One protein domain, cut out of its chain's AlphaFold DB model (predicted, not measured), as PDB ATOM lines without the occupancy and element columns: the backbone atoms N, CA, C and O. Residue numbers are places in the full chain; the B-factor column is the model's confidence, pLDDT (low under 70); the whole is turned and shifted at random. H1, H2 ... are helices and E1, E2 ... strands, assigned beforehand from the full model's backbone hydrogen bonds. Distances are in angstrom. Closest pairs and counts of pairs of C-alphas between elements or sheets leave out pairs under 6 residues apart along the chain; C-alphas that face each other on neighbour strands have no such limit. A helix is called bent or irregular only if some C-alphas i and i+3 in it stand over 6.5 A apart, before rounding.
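Overview. This is residues 38 to 135 of the 137 residues of an uncharacterized protein of Paraglaciecola polaris LMG 21857 (UniProt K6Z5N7). A strongly twisted sheet of five strands has three helices, H1, H2 and H3, over one face, in two layers, and its other face is bare. The printed part has 98 residues, of mixed class, with elements in the order E1 H1 E2 E3 H2 E4 H3 E5. The mixed sheet runs E2, E3, E1, E4, E5, antiparallel but for E4 and E5. The whole is compact, with a radius of gyration of the C-alphas of 13.5 A and spans of 40 by 30 by 22 A.

Arrangement. Start at E1, residues 38 to 45, antiparallel to E3, residues 71 to 76, where N 40 and O 75 are 2.9 A apart. E3 forms a hairpin with E2, residues 60 to 64; look at N 61 and O 74, 2.9 A. E4, residues 99 to 105, is antiparallel to E1, with N 39 and O 102 at 2.9 A, and parallel to E5, residues 129 to 134, with N 103 and O 131 at 2.8 A. H1, residues 47 to 56, is on the sheet at a height of 8.5 A; the C-alphas of Ala 50 and Gly 73 are its closest to E3, 6.3 A. H2, residues 79 to 91, is on the same face at 10.1 A and only just touches H1, with 3 pairs of C-alphas within 8 A, the closest Glu 56 and Glu 84, 7.0 A, through its residues 84 to 88 alone. H3, residues 117 to 123, on that face at 10.0 A, is close to H2 but not clearly touching, the closest C-alphas being Glu 79 and Ile 118, 6.6 A, at a shallow tilt of 12 degrees, the same way. E4, H3 and E5 form a strand-helix-strand unit, two parallel neighbour strands joined through a helix; E1, H1, E2 and E3, H2, E4 are split units, with another strand between; the crossovers are right-handed. Each O i to N i+4 pair is within hydrogen-bond range in H3, 4 of 6 in H1 and 7 of 9 in H2.

Along the chain. Find C-alpha 38 at (343.243, 198.762, 307.730), from which E1 runs 19.5 A. H2 spans 19.8 A and is irregular: C-alphas 80 and 83 are 7.3 A apart. E4 runs 19.0 A, and E5 ends at C-alpha 134, (353.907, 201.819, 303.123).

Size, cuts and confidence. The farthest C-alphas, Met 48 and Val 111, are 40.7 A apart. The printed part has no cut, and the link E4 to H3 is long, 11 residues. Only residue 108 is under pLDDT 70.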
ATOM      1  N   VAL A  38     343.482 200.207 307.648       92.81
ATOM      2  CA  VAL A  38     343.243 198.762 307.730       92.81
ATOM      3  C   VAL A  38     342.078 198.400 306.824       92.81
ATOM      4  O   VAL A  38     341.024 199.033 306.861       92.81
ATOM      5  N   THR A  39     342.258 197.388 305.988       95.81
ATOM      6  CA  THR A  39     341.242 196.924 305.038       95.81
ATOM      7  C   THR A  39     341.311 195.412 304.938       95.81
ATOM      8  O   THR A  39     342.385 194.871 304.703       95.81
ATOM      9  N   PHE A  40     340.182 194.724 305.067       96.81
ATOM     10  CA  PHE A  40     340.119 193.311 304.704       96.81
ATOM     11  C   PHE A  40     339.950 193.190 303.197       96.81
ATOM     12  O   PHE A  40     339.106 193.879 302.610       96.81
ATOM     13  N   ARG A  41     340.753 192.339 302.564       97.94
ATOM     14  CA  ARG A  41     340.698 192.122 301.124       97.94
ATOM     15  C   ARG A  41     340.381 190.679 300.809       97.94
ATOM     16  O   ARG A  41     340.969 189.764 301.366       97.94
ATOM     17  N   PHE A  42     339.503 190.504 299.836       98.06
ATOM     18  CA  PHE A  42     339.360 189.257 299.108       98.06
ATOM     19  C   PHE A  42     340.241 189.358 297.868       98.06
ATOM     20  O   PHE A  42     340.065 190.275 297.070       98.06
ATOM     21  N   LEU A  43     341.197 188.451 297.712       97.56
ATOM     22  CA  LEU A  43     342.248 188.539 296.697       97.56
ATOM     23  C   LEU A  43     341.845 187.905 295.359       97.56
ATOM     24  O   LEU A  43     342.516 188.132 294.353       97.56
ATOM     25  N   SER A  44     340.782 187.090 295.321       96.62
ATOM     26  CA  SER A  44     340.407 186.368 294.099       96.62
ATOM     27  C   SER A  44     338.927 185.978 293.999       96.62
ATOM     28  O   SER A  44     338.598 184.810 293.801       96.62
ATOM     29  N   LEU A  45     338.025 186.955 294.074       98.12
ATOM     30  CA  LEU A  45     336.595 186.711 293.868       98.12
ATOM     31  C   LEU A  45     336.271 186.454 292.393       98.12
ATOM     32  O   LEU A  45     336.890 187.040 291.499       98.12
ATOM     33  N   ASP A  46     335.260 185.630 292.135       97.31
ATOM     34  CA  ASP A  46     334.570 185.633 290.845       97.31
ATOM     35  C   ASP A  46     333.580 186.811 290.734       97.31
ATOM     36  O   ASP A  46     333.338 187.561 291.684       97.31
ATOM     37  N   LYS A  47     332.998 186.994 289.543       96.62
ATOM     38  CA  LYS A  47     332.079 188.106 289.259       96.62
ATOM     39  C   LYS A  47     330.838 188.112 290.158       96.62
ATOM     40  O   LYS A  47     330.378 189.183 290.559       96.62
ATOM     41  N   MET A  48     330.276 186.942 290.448       97.44
ATOM     42  CA  MET A  48     329.065 186.817 291.258       97.44
ATOM     43  C   MET A  48     329.365 187.044 292.733       97.44
ATOM     44  O   MET A  48     328.603 187.742 293.404       97.44
ATOM     45  N   GLN A  49     330.490 186.529 293.226       98.12
ATOM     46  CA  GLN A  49     330.968 186.790 294.579       98.12
ATOM     47  C   GLN A  49     331.250 188.284 294.780       98.12
ATOM     48  O   GLN A  49     330.788 188.867 295.756       98.12
ATOM     49  N   ALA A  50     331.930 188.934 293.830       97.88
ATOM     50  CA  ALA A  50     332.226 190.366 293.889       97.88
ATOM     51  C   ALA A  50     330.956 191.232 293.887       97.88
ATOM     52  O   ALA A  50     330.834 192.169 294.676       97.88
ATOM     53  N   TYR A  51     329.974 190.891 293.045       97.69
ATOM     54  CA  TYR A  51     328.676 191.565 293.052       97.69
ATOM     55  C   TYR A  51     327.950 191.380 294.392       97.69
ATOM     56  O   TYR A  51     327.521 192.361 295.004       97.69
ATOM     57  N   THR A  52     327.856 190.135 294.868       98.06
ATOM     58  CA  THR A  52     327.196 189.785 296.135       98.06
ATOM     59  C   THR A  52     327.842 190.488 297.325       98.06
ATOM     60  O   THR A  52     327.123 190.988 298.185       98.06
ATOM     61  N   LEU A  53     329.173 190.622 297.339       97.94
ATOM     62  CA  LEU A  53     329.910 191.305 298.403       97.94
ATOM     63  C   LEU A  53     329.344 192.707 298.670       97.94
ATOM     64  O   LEU A  53     329.054 193.056 299.806       97.94
ATOM     65  N   THR A  54     329.111 193.488 297.614       96.88
ATOM     66  CA  THR A  54     328.578 194.861 297.730       96.88
ATOM     67  C   THR A  54     327.101 194.943 298.101       96.88
ATOM     68  O   THR A  54     326.579 196.036 298.316       96.88
ATOM     69  N   LYS A  55     326.402 193.805 298.123       96.94
ATOM     70  CA  LYS A  55     324.999 193.700 298.533       96.94
ATOM     71  C   LYS A  55     324.849 193.198 299.960       96.94
ATOM     72  O   LYS A  55     323.898 193.604 300.617       96.94
ATOM     73  N   GLU A  56     325.745 192.320 300.401       95.50
ATOM     74  CA  GLU A  56     325.652 191.654 301.703       95.50
ATOM     75  C   GLU A  56     326.550 192.268 302.780       95.50
ATOM     76  O   GLU A  56     326.284 192.039 303.952       95.50
ATOM     77  N   VAL A  57     327.592 193.019 302.409       95.62
ATOM     78  CA  VAL A  57     328.544 193.599 303.369       95.62
ATOM     79  C   VAL A  57     328.597 195.113 303.196       95.62
ATOM     80  O   VAL A  57     329.027 195.628 302.156       95.62
ATOM     81  N   GLU A  58     328.162 195.852 304.216       92.12
ATOM     82  CA  GLU A  58     328.091 197.309 304.135       92.12
ATOM     83  C   GLU A  58     329.484 197.961 304.048       92.12
ATOM     84  O   GLU A  58     330.394 197.680 304.829       92.12
ATOM     85  N   GLY A  59     329.655 198.906 303.119       90.00
ATOM     86  CA  GLY A  59     330.936 199.590 302.904       90.00
ATOM     87  C   GLY A  59     331.950 198.760 302.117       90.00
ATOM     88  O   GLY A  59     333.104 199.173 301.973       90.00
ATOM     89  N   ALA A  60     331.533 197.609 301.585       96.19
ATOM     90  CA  ALA A  60     332.354 196.836 300.681       96.19
ATOM     91  C   ALA A  60     332.421 197.461 299.280       96.19
ATOM     92  O   ALA A  60     331.490 198.101 298.789       96.19
ATOM     93  N   SER A  61     333.540 197.232 298.608       97.38
ATOM     94  CA  SER A  61     333.763 197.583 297.206       97.38
ATOM     95  C   SER A  61     334.542 196.467 296.523       97.38
ATOM     96  O   SER A  61     335.115 195.606 297.189       97.38
ATOM     97  N   TYR A  62     334.579 196.466 295.196       98.00
ATOM     98  CA  TYR A  62     335.462 195.579 294.452       98.00
ATOM     99  C   TYR A  62     336.023 196.272 293.218       98.00
ATOM    100  O   TYR A  62     335.463 197.251 292.721       98.00
ATOM    101  N   ARG A  63     337.129 195.736 292.712       96.81
ATOM    102  CA  ARG A  63     337.707 196.101 291.416       96.81
ATOM    103  C   ARG A  63     338.104 194.849 290.653       96.81
ATOM    104  O   ARG A  63     338.437 193.839 291.267       96.81
ATOM    105  N   GLU A  64     338.073 194.917 289.330       96.50
ATOM    106  CA  GLU A  64     338.629 193.853 288.494       96.50
ATOM    107  C   GLU A  64     340.161 193.863 288.592       96.50
ATOM    108  O   GLU A  64     340.780 194.925 288.695       96.50
ATOM    109  N   LEU A  65     340.755 192.674 288.635       94.50
ATOM    110  CA  LEU A  65     342.199 192.472 288.609       94.50
ATOM    111  C   LEU A  65     342.689 192.355 287.163       94.50
ATOM    112  O   LEU A  65     341.910 192.085 286.253       94.50
ATOM    113  N   ASP A  66     344.003 192.457 286.957       90.06
ATOM    114  CA  ASP A  66     344.624 192.312 285.627       90.06
ATOM    115  C   ASP A  66     344.284 190.969 284.952       90.06
ATOM    116  O   ASP A  66     344.319 190.826 283.729       90.06
ATOM    117  N   LYS A  67     343.920 189.966 285.757       84.75
ATOM    118  CA  LYS A  67     343.383 188.693 285.290       84.75
ATOM    119  C   LYS A  67     341.870 188.805 285.093       84.75
ATOM    120  O   LYS A  67     341.123 188.830 286.068       84.75
ATOM    121  N   ALA A  68     341.442 188.771 283.831       85.44
ATOM    122  CA  ALA A  68     340.033 188.835 283.444       85.44
ATOM    123  C   ALA A  68     339.155 187.867 284.256       85.44
ATOM    124  O   ALA A  68     339.483 186.685 284.418       85.44
ATOM    125  N   GLY A  69     338.028 188.379 284.756       91.12
ATOM    126  CA  GLY A  69     337.071 187.596 285.538       91.12
ATOM    127  C   GLY A  69     337.508 187.277 286.973       91.12
ATOM    128  O   GLY A  69     336.861 186.456 287.624       91.12
ATOM    129  N   ARG A  70     338.580 187.903 287.474       96.00
ATOM    130  CA  ARG A  70     338.954 187.894 288.893       96.00
ATOM    131  C   ARG A  70     338.846 189.294 289.471       96.00
ATOM    132  O   ARG A  70     339.225 190.271 288.833       96.00
ATOM    133  N   TYR A  71     338.360 189.374 290.701       98.06
ATOM    134  CA  TYR A  71     338.084 190.636 291.368       98.06
ATOM    135  C   TYR A  71     338.736 190.672 292.748       98.06
ATOM    136  O   TYR A  71     338.749 189.676 293.472       98.06
ATOM    137  N   GLU A  72     339.250 191.841 293.117       98.12
ATOM    138  CA  GLU A  72     339.690 192.138 294.476       98.12
ATOM    139  C   GLU A  72     338.547 192.835 295.210       98.12
ATOM    140  O   GLU A  72     338.152 193.940 294.831       98.12
ATOM    141  N   GLY A  73     338.014 192.192 296.245       98.06
ATOM    142  CA  GLY A  73     337.038 192.786 297.155       98.06
ATOM    143  C   GLY A  73     337.743 193.519 298.293       98.06
ATOM    144  O   GLY A  73     338.794 193.079 298.747       98.06
ATOM    145  N   ARG A  74     337.178 194.625 298.770       97.88
ATOM    146  CA  ARG A  74     337.718 195.425 299.875       97.88
ATOM    147  C   ARG A  74     336.619 195.798 300.845       97.88
ATOM    148  O   ARG A  74     335.579 196.292 300.418       97.88
ATOM    149  N   VAL A  75     336.897 195.640 302.132       96.00
ATOM    150  CA  VAL A  75     335.989 196.000 303.221       96.00
ATOM    151  C   VAL A  75     336.759 196.808 304.258       96.00
ATOM    152  O   VAL A  75     337.779 196.357 304.787       96.00
ATOM    153  N   SER A  76     336.284 198.024 304.532       91.56
ATOM    154  CA  SER A  76     336.786 198.814 305.658       91.56
ATOM    155  C   SER A  76     336.320 198.170 306.959       91.56
ATOM    156  O   SER A  76     335.136 197.872 307.107       91.56
ATOM    157  N   LEU A  77     337.237 197.927 307.894       88.19
ATOM    158  CA  LEU A  77     336.895 197.238 309.135       88.19
ATOM    159  C   LEU A  77     336.222 198.191 310.127       88.19
ATOM    160  O   LEU A  77     336.821 199.178 310.552       88.19
ATOM    161  N   GLN A  78     334.999 197.849 310.532       86.62
ATOM    162  CA  GLN A  78     334.261 198.476 311.633       86.62
ATOM    163  C   GLN A  78     333.680 197.379 312.531       86.62
ATOM    164  O   GLN A  78     333.357 196.295 312.045       86.62
ATOM    165  N   GLU A  79     333.636 197.613 313.847       84.50
ATOM    166  CA  GLU A  79     333.334 196.547 314.816       84.50
ATOM    167  C   GLU A  79     331.932 195.962 314.639       84.50
ATOM    168  O   GLU A  79     331.752 194.755 314.764       84.50
ATOM    169  N   ASP A  80     330.968 196.812 314.304       85.00
ATOM    170  CA  ASP A  80     329.567 196.485 314.047       85.00
ATOM    171  C   ASP A  80     329.344 195.700 312.745       85.00
ATOM    172  O   ASP A  80     328.260 195.166 312.536       85.00
ATOM    173  N   ARG A  81     330.366 195.585 311.885       82.38
ATOM    174  CA  ARG A  81     330.267 194.970 310.546       82.38
ATOM    175  C   ARG A  81     331.069 193.682 310.392       82.38
ATOM    176  O   ARG A  81     331.087 193.083 309.317       82.38
ATOM    177  N   LEU A  82     331.758 193.245 311.448       90.12
ATOM    178  CA  LEU A  82     332.566 192.022 311.395       90.12
ATOM    179  C   LEU A  82     331.706 190.771 311.185       90.12
ATOM    180  O   LEU A  82     332.150 189.843 310.509       90.12
ATOM    181  N   ASP A  83     330.480 190.761 311.711       92.06
ATOM    182  CA  ASP A  83     329.565 189.625 311.579       92.06
ATOM    183  C   ASP A  83     329.123 189.420 310.128       92.06
ATOM    184  O   ASP A  83     329.196 188.303 309.620       92.06
ATOM    185  N   GLU A  84     328.738 190.491 309.424       94.25
ATOM    186  CA  GLU A  84     328.373 190.432 308.001       94.25
ATOM    187  C   GLU A  84     329.537 189.925 307.148       94.25
ATOM    188  O   GLU A  84     329.365 189.033 306.313       94.25
ATOM    189  N   LEU A  85     330.743 190.444 307.405       95.25
ATOM    190  CA  LEU A  85     331.960 190.013 306.729       95.25
ATOM    191  C   LEU A  85     332.231 188.518 306.953       95.25
ATOM    192  O   LEU A  85     332.528 187.797 306.001       95.25
ATOM    193  N   ASN A  86     332.110 188.048 308.194       94.56
ATOM    194  CA  ASN A  86     332.321 186.648 308.546       94.56
ATOM    195  C   ASN A  86     331.255 185.733 307.919       94.56
ATOM    196  O   ASN A  86     331.578 184.700 307.331       94.56
ATOM    197  N   ILE A  87     329.983 186.138 307.968       95.69
ATOM    198  CA  ILE A  87     328.875 185.420 307.327       95.69
ATOM    199  C   ILE A  87     329.122 185.296 305.821       95.69
ATOM    200  O   ILE A  87     328.979 184.201 305.270       95.69
ATOM    201  N   PHE A  88     329.517 186.385 305.157       96.94
ATOM    202  CA  PHE A  88     329.856 186.369 303.737       96.94
ATOM    203  C   PHE A  88     331.032 185.427 303.456       96.94
ATOM    204  O   PHE A  88     330.925 184.563 302.585       96.94
ATOM    205  N   PHE A  89     332.123 185.543 304.222       96.81
ATOM    206  CA  PHE A  89     333.325 184.719 304.072       96.81
ATOM    207  C   PHE A  89     333.001 183.218 304.107       96.81
ATOM    208  O   PHE A  89     333.384 182.473 303.202       96.81
ATOM    209  N   VAL A  90     332.229 182.788 305.110       96.12
ATOM    210  CA  VAL A  90     331.829 181.385 305.281       96.12
ATOM    211  C   VAL A  90     330.865 180.940 304.177       96.12
ATOM    212  O   VAL A  90     331.062 179.882 303.579       96.12
ATOM    213  N   ARG A  91     329.833 181.738 303.863       97.00
ATOM    214  CA  ARG A  91     328.812 181.378 302.858       97.00
ATOM    215  C   ARG A  91     329.385 181.258 301.451       97.00
ATOM    216  O   ARG A  91     328.979 180.362 300.714       97.00
ATOM    217  N   GLN A  92     330.312 182.140 301.086       96.62
ATOM    218  CA  GLN A  92     330.961 182.132 299.774       96.62
ATOM    219  C   GLN A  92     332.122 181.134 299.682       96.62
ATOM    220  O   GLN A  92     332.715 181.012 298.611       96.62
ATOM    221  N   GLN A  93     332.426 180.412 300.772       95.62
ATOM    222  CA  GLN A  93     333.484 179.399 300.848       95.62
ATOM    223  C   GLN A  93     334.845 179.946 300.397       95.62
ATOM    224  O   GLN A  93     335.564 179.324 299.614       95.62
ATOM    225  N   ILE A  94     335.183 181.146 300.871       96.25
ATOM    226  CA  ILE A  94     336.439 181.800 300.513       96.25
ATOM    227  C   ILE A  94     337.610 181.029 301.134       96.25
ATOM    228  O   ILE A  94     337.599 180.697 302.318       96.25
ATOM    229  N   SER A  95     338.639 180.753 300.329       95.31
ATOM    230  CA  SER A  95     339.878 180.152 300.827       95.31
ATOM    231  C   SER A  95     340.625 181.130 301.735       95.31
ATOM    232  O   SER A  95     340.737 182.314 301.417       95.31
ATOM    233  N   LEU A  96     341.237 180.631 302.812       93.06
ATOM    234  CA  LEU A  96     342.119 181.440 303.665       93.06
ATOM    235  C   LEU A  96     343.323 182.004 302.887       93.06
ATOM    236  O   LEU A  96     343.847 183.051 303.249       93.06
ATOM    237  N   SER A  97     343.727 181.353 301.787       95.00
ATOM    238  CA  SER A  97     344.762 181.862 300.872       95.00
ATOM    239  C   SER A  97     344.305 183.035 300.005       95.00
ATOM    240  O   SER A  97     345.139 183.731 299.431       95.00
ATOM    241  N   ASP A  98     342.993 183.232 299.875       96.31
ATOM    242  CA  ASP A  98     342.384 184.185 298.944       96.31
ATOM    243  C   ASP A  98     341.844 185.413 299.686       96.31
ATOM    244  O   ASP A  98     340.970 186.124 299.183       96.31
ATOM    245  N   CYS A  99     342.365 185.683 300.883       97.31
ATOM    246  CA  CYS A  99     342.066 186.883 301.646       97.31
ATOM    247  C   CYS A  99     343.244 187.326 302.514       97.31
ATOM    248  O   CYS A  99     344.112 186.528 302.874       97.31
ATOM    249  N   ASP A 100     343.262 188.609 302.859       97.81
ATOM    250  CA  ASP A 100     344.192 189.155 303.838       97.81
ATOM    251  C   ASP A 100     343.611 190.367 304.576       97.81
ATOM    252  O   ASP A 100     342.619 190.974 304.167       97.81
ATOM    253  N   ILE A 101     344.253 190.736 305.683       96.75
ATOM    254  CA  ILE A 101     344.086 192.051 306.300       96.75
ATOM    255  C   ILE A 101     345.262 192.907 305.849       96.75
ATOM    256  O   ILE A 101     346.412 192.700 306.242       96.75
ATOM    257  N   HIS A 102     344.959 193.891 305.014       96.38
ATOM    258  CA  HIS A 102     345.918 194.858 304.525       96.38
ATOM    259  C   HIS A 102     346.057 196.025 305.495       96.38
ATOM    260  O   HIS A 102     345.075 196.703 305.806       96.38
ATOM    261  N   ILE A 103     347.286 196.266 305.938       93.81
ATOM    262  CA  ILE A 103     347.664 197.338 306.850       93.81
ATOM    263  C   ILE A 103     348.608 198.270 306.095       93.81
ATOM    264  O   ILE A 103     349.740 197.910 305.771       93.81
ATOM    265  N   GLU A 104     348.144 199.477 305.807       91.62
ATOM    266  CA  GLU A 104     348.950 200.496 305.142       91.62
ATOM    267  C   GLU A 104     349.455 201.502 306.178       91.62
ATOM    268  O   GLU A 104     348.691 202.279 306.763       91.62
ATOM    269  N   ALA A 105     350.766 201.492 306.394       87.75
ATOM    270  CA  ALA A 105     351.447 202.469 307.221       87.75
ATOM    271  C   ALA A 105     351.527 203.820 306.499       87.75
ATOM    272  O   ALA A 105     351.764 203.908 305.289       87.75
ATOM    273  N   ALA A 106     351.349 204.894 307.265       79.62
ATOM    274  CA  ALA A 106     351.337 206.244 306.720       79.62
ATOM    275  C   ALA A 106     352.722 206.753 306.296       79.62
ATOM    276  O   ALA A 106     352.795 207.644 305.451       79.62
ATOM    277  N   ASP A 107     353.795 206.207 306.870       77.19
ATOM    278  CA  ASP A 107     355.167 206.616 306.588       77.19
ATOM    279  C   ASP A 107     356.091 205.393 306.473       77.19
ATOM    280  O   ASP A 107     356.021 204.462 307.275       77.19
ATOM    281  N   VAL A 108     356.974 205.416 305.472       69.50
ATOM    282  CA  VAL A 108     358.046 204.432 305.253       69.50
ATOM    283  C   VAL A 108     359.101 204.451 306.362       69.50
ATOM    284  O   VAL A 108     359.822 203.472 306.528       69.50
ATOM    285  N   PHE A 109     359.202 205.547 307.121       72.62
ATOM    286  CA  PHE A 109     360.156 205.693 308.223       72.62
ATOM    287  C   PHE A 109     359.604 205.236 309.581       72.62
ATOM    288  O   PHE A 109     360.294 205.354 310.596       72.62
ATOM    289  N   CYS A 110     358.374 204.712 309.630       70.56
ATOM    290  CA  CYS A 110     357.840 204.104 310.844       70.56
ATOM    291  C   CYS A 110     358.644 202.847 311.202       70.56
ATOM    292  O   CYS A 110     358.605 201.844 310.495       70.56
ATOM    293  N   VAL A 111     359.346 202.902 312.335       77.25
ATOM    294  CA  VAL A 111     360.065 201.751 312.911       77.25
ATOM    295  C   VAL A 111     359.085 200.704 313.452       77.25
ATOM    296  O   VAL A 111     359.395 199.517 313.478       77.25
ATOM    297  N   GLU A 112     357.888 201.138 313.854       81.69
ATOM    298  CA  GLU A 112     356.835 200.289 314.402       81.69
ATOM    299  C   GLU A 112     355.469 200.697 313.836       81.69
ATOM    300  O   GLU A 112     355.196 201.885 313.638       81.69
ATOM    301  N   VAL A 113     354.608 199.705 313.587       83.75
ATOM    302  CA  VAL A 113     353.216 199.889 313.159       83.75
ATOM    303  C   VAL A 113     352.316 199.157 314.146       83.75
ATOM    304  O   VAL A 113     352.238 197.930 314.138       83.75
ATOM    305  N   SER A 114     351.616 199.905 314.996       86.19
ATOM    306  CA  SER A 114     350.619 199.324 315.894       86.19
ATOM    307  C   SER A 114     349.293 199.140 315.157       86.19
ATOM    308  O   SER A 114     348.716 200.094 314.633       86.19
ATOM    309  N   THR A 115     348.780 197.912 315.130       86.62
ATOM    310  CA  THR A 115     347.484 197.610 314.518       86.62
ATOM    311  C   THR A 115     346.333 197.888 315.488       86.62
ATOM    312  O   THR A 115     346.433 197.520 316.662       86.62
ATOM    313  N   PRO A 116     345.203 198.452 315.027       90.00
ATOM    314  CA  PRO A 116     344.006 198.593 315.850       90.00
ATOM    315  C   PRO A 116     343.492 197.235 316.356       90.00
ATOM    316  O   PRO A 116     343.606 196.215 315.673       90.00
ATOM    317  N   SER A 117     342.861 197.218 317.534       91.19
ATOM    318  CA  SER A 117     342.358 195.993 318.186       91.19
ATOM    319  C   SER A 117     341.334 195.215 317.349       91.19
ATOM    320  O   SER A 117     341.186 194.006 317.536       91.19
ATOM    321  N   ILE A 118     340.666 195.879 316.401       92.12
ATOM    322  CA  ILE A 118     339.732 195.257 315.458       92.12
ATOM    323  C   ILE A 118     340.393 194.177 314.592       92.12
ATOM    324  O   ILE A 118     339.751 193.178 314.285       92.12
ATOM    325  N   VAL A 119     341.689 194.313 314.280       93.00
ATOM    326  CA  VAL A 119     342.460 193.288 313.556       93.00
ATOM    327  C   VAL A 119     342.466 191.991 314.359       93.00
ATOM    328  O   VAL A 119     342.103 190.938 313.848       93.00
ATOM    329  N   ASN A 120     342.760 192.081 315.657       92.50
ATOM    330  CA  ASN A 120     342.754 190.923 316.550       92.50
ATOM    331  C   ASN A 120     341.350 190.333 316.730       92.50
ATOM    332  O   ASN A 120     341.212 189.126 316.902       92.50
ATOM    333  N   LYS A 121     340.300 191.165 316.715       92.88
ATOM    334  CA  LYS A 121     338.910 190.682 316.754       92.88
ATOM    335  C   LYS A 121     338.565 189.893 315.491       92.88
ATOM    336  O   LYS A 121     337.954 188.835 315.602       92.88
ATOM    337  N   LEU A 122     338.984 190.365 314.320       93.31
ATOM    338  CA  LEU A 122     338.736 189.677 313.056       93.31
ATOM    339  C   LEU A 122     339.529 188.372 312.939       93.31
ATOM    340  O   LEU A 122     338.948 187.357 312.575       93.31
ATOM    341  N   LEU A 123     340.804 188.363 313.338       93.19
ATOM    342  CA  LEU A 123     341.652 187.162 313.317       93.19
ATOM    343  C   LEU A 123     341.120 186.017 314.194       93.19
ATOM    344  O   LEU A 123     341.427 184.857 313.946       93.19
ATOM    345  N   LYS A 124     340.286 186.309 315.201       91.38
ATOM    346  CA  LYS A 124     339.581 185.268 315.974       91.38
ATOM    347  C   LYS A 124     338.506 184.532 315.167       91.38
ATOM    348  O   LYS A 124     338.090 183.457 315.583       91.38
ATOM    349  N   HIS A 125     338.036 185.123 314.071       89.06
ATOM    350  CA  HIS A 125     336.973 184.587 313.220       89.06
ATOM    351  C   HIS A 125     337.516 184.087 311.878       89.06
ATOM    352  O   HIS A 125     337.092 183.035 311.409       89.06
ATOM    353  N   ILE A 126     338.457 184.824 311.278       92.06
ATOM    354  CA  ILE A 126     339.039 184.530 309.966       92.06
ATOM    355  C   ILE A 126     340.567 184.527 310.084       92.06
ATOM    356  O   ILE A 126     341.191 185.585 310.190       92.06
ATOM    357  N   ASP A 127     341.161 183.335 310.039       91.81
ATOM    358  CA  ASP A 127     342.614 183.122 310.111       91.81
ATOM    359  C   ASP A 127     343.290 183.404 308.758       91.81
ATOM    360  O   ASP A 127     343.620 182.503 307.987       91.81
ATOM    361  N   CYS A 128     343.407 184.687 308.424       93.31
ATOM    362  CA  CYS A 128     343.963 185.162 307.160       93.31
ATOM    363  C   CYS A 128     345.318 185.850 307.347       93.31
ATOM    364  O   CYS A 128     345.692 186.286 308.439       93.31
ATOM    365  N   GLN A 129     346.066 185.964 306.250       95.25
ATOM    366  CA  GLN A 129     347.367 186.624 306.248       95.25
ATOM    367  C   GLN A 129     347.249 188.117 306.602       95.25
ATOM    368  O   GLN A 129     346.262 188.779 306.287       95.25
ATOM    369  N   LEU A 130     348.300 188.670 307.213       95.31
ATOM    370  CA  LEU A 130     348.497 190.114 307.324       95.31
ATOM    371  C   LEU A 130     349.444 190.595 306.225       95.31
ATOM    372  O   LEU A 130     350.566 190.093 306.115       95.31
ATOM    373  N   THR A 131     349.026 191.598 305.458       96.06
ATOM    374  CA  THR A 131     349.857 192.218 304.419       96.06
ATOM    375  C   THR A 131     350.132 193.665 304.772       96.06
ATOM    376  O   THR A 131     349.209 194.451 304.970       96.06
ATOM    377  N   PHE A 132     351.407 194.038 304.795       92.88
ATOM    378  CA  PHE A 132     351.838 195.388 305.133       92.88
ATOM    379  C   PHE A 132     352.282 196.143 303.886       92.88
ATOM    380  O   PHE A 132     352.995 195.606 303.037       92.88
ATOM    381  N   SER A 133     351.893 197.409 303.795       91.62
ATOM    382  CA  SER A 133     352.412 198.336 302.795       91.62
ATOM    383  C   SER A 133     352.723 199.690 303.419       91.62
ATOM    384  O   SER A 133     352.297 200.004 304.529       91.62
ATOM    385  N   PHE A 134     353.496 200.491 302.694       87.81
ATOM    386  CA  PHE A 134     353.907 201.819 303.123       87.81
ATOM    387  C   PHE A 134     353.585 202.804 302.008       87.81
ATOM    388  O   PHE A 134     353.936 202.561 300.846       87.81
ATOM    389  N   LYS A 135     352.949 203.927 302.348       80.25
ATOM    390  CA  LYS A 135     352.722 204.997 301.374       80.25
ATOM    391  C   LYS A 135     354.062 205.559 300.908       80.25
ATOM    392  O   LYS A 135     354.820 206.117 301.698       80.25
TER     393      LYS A 135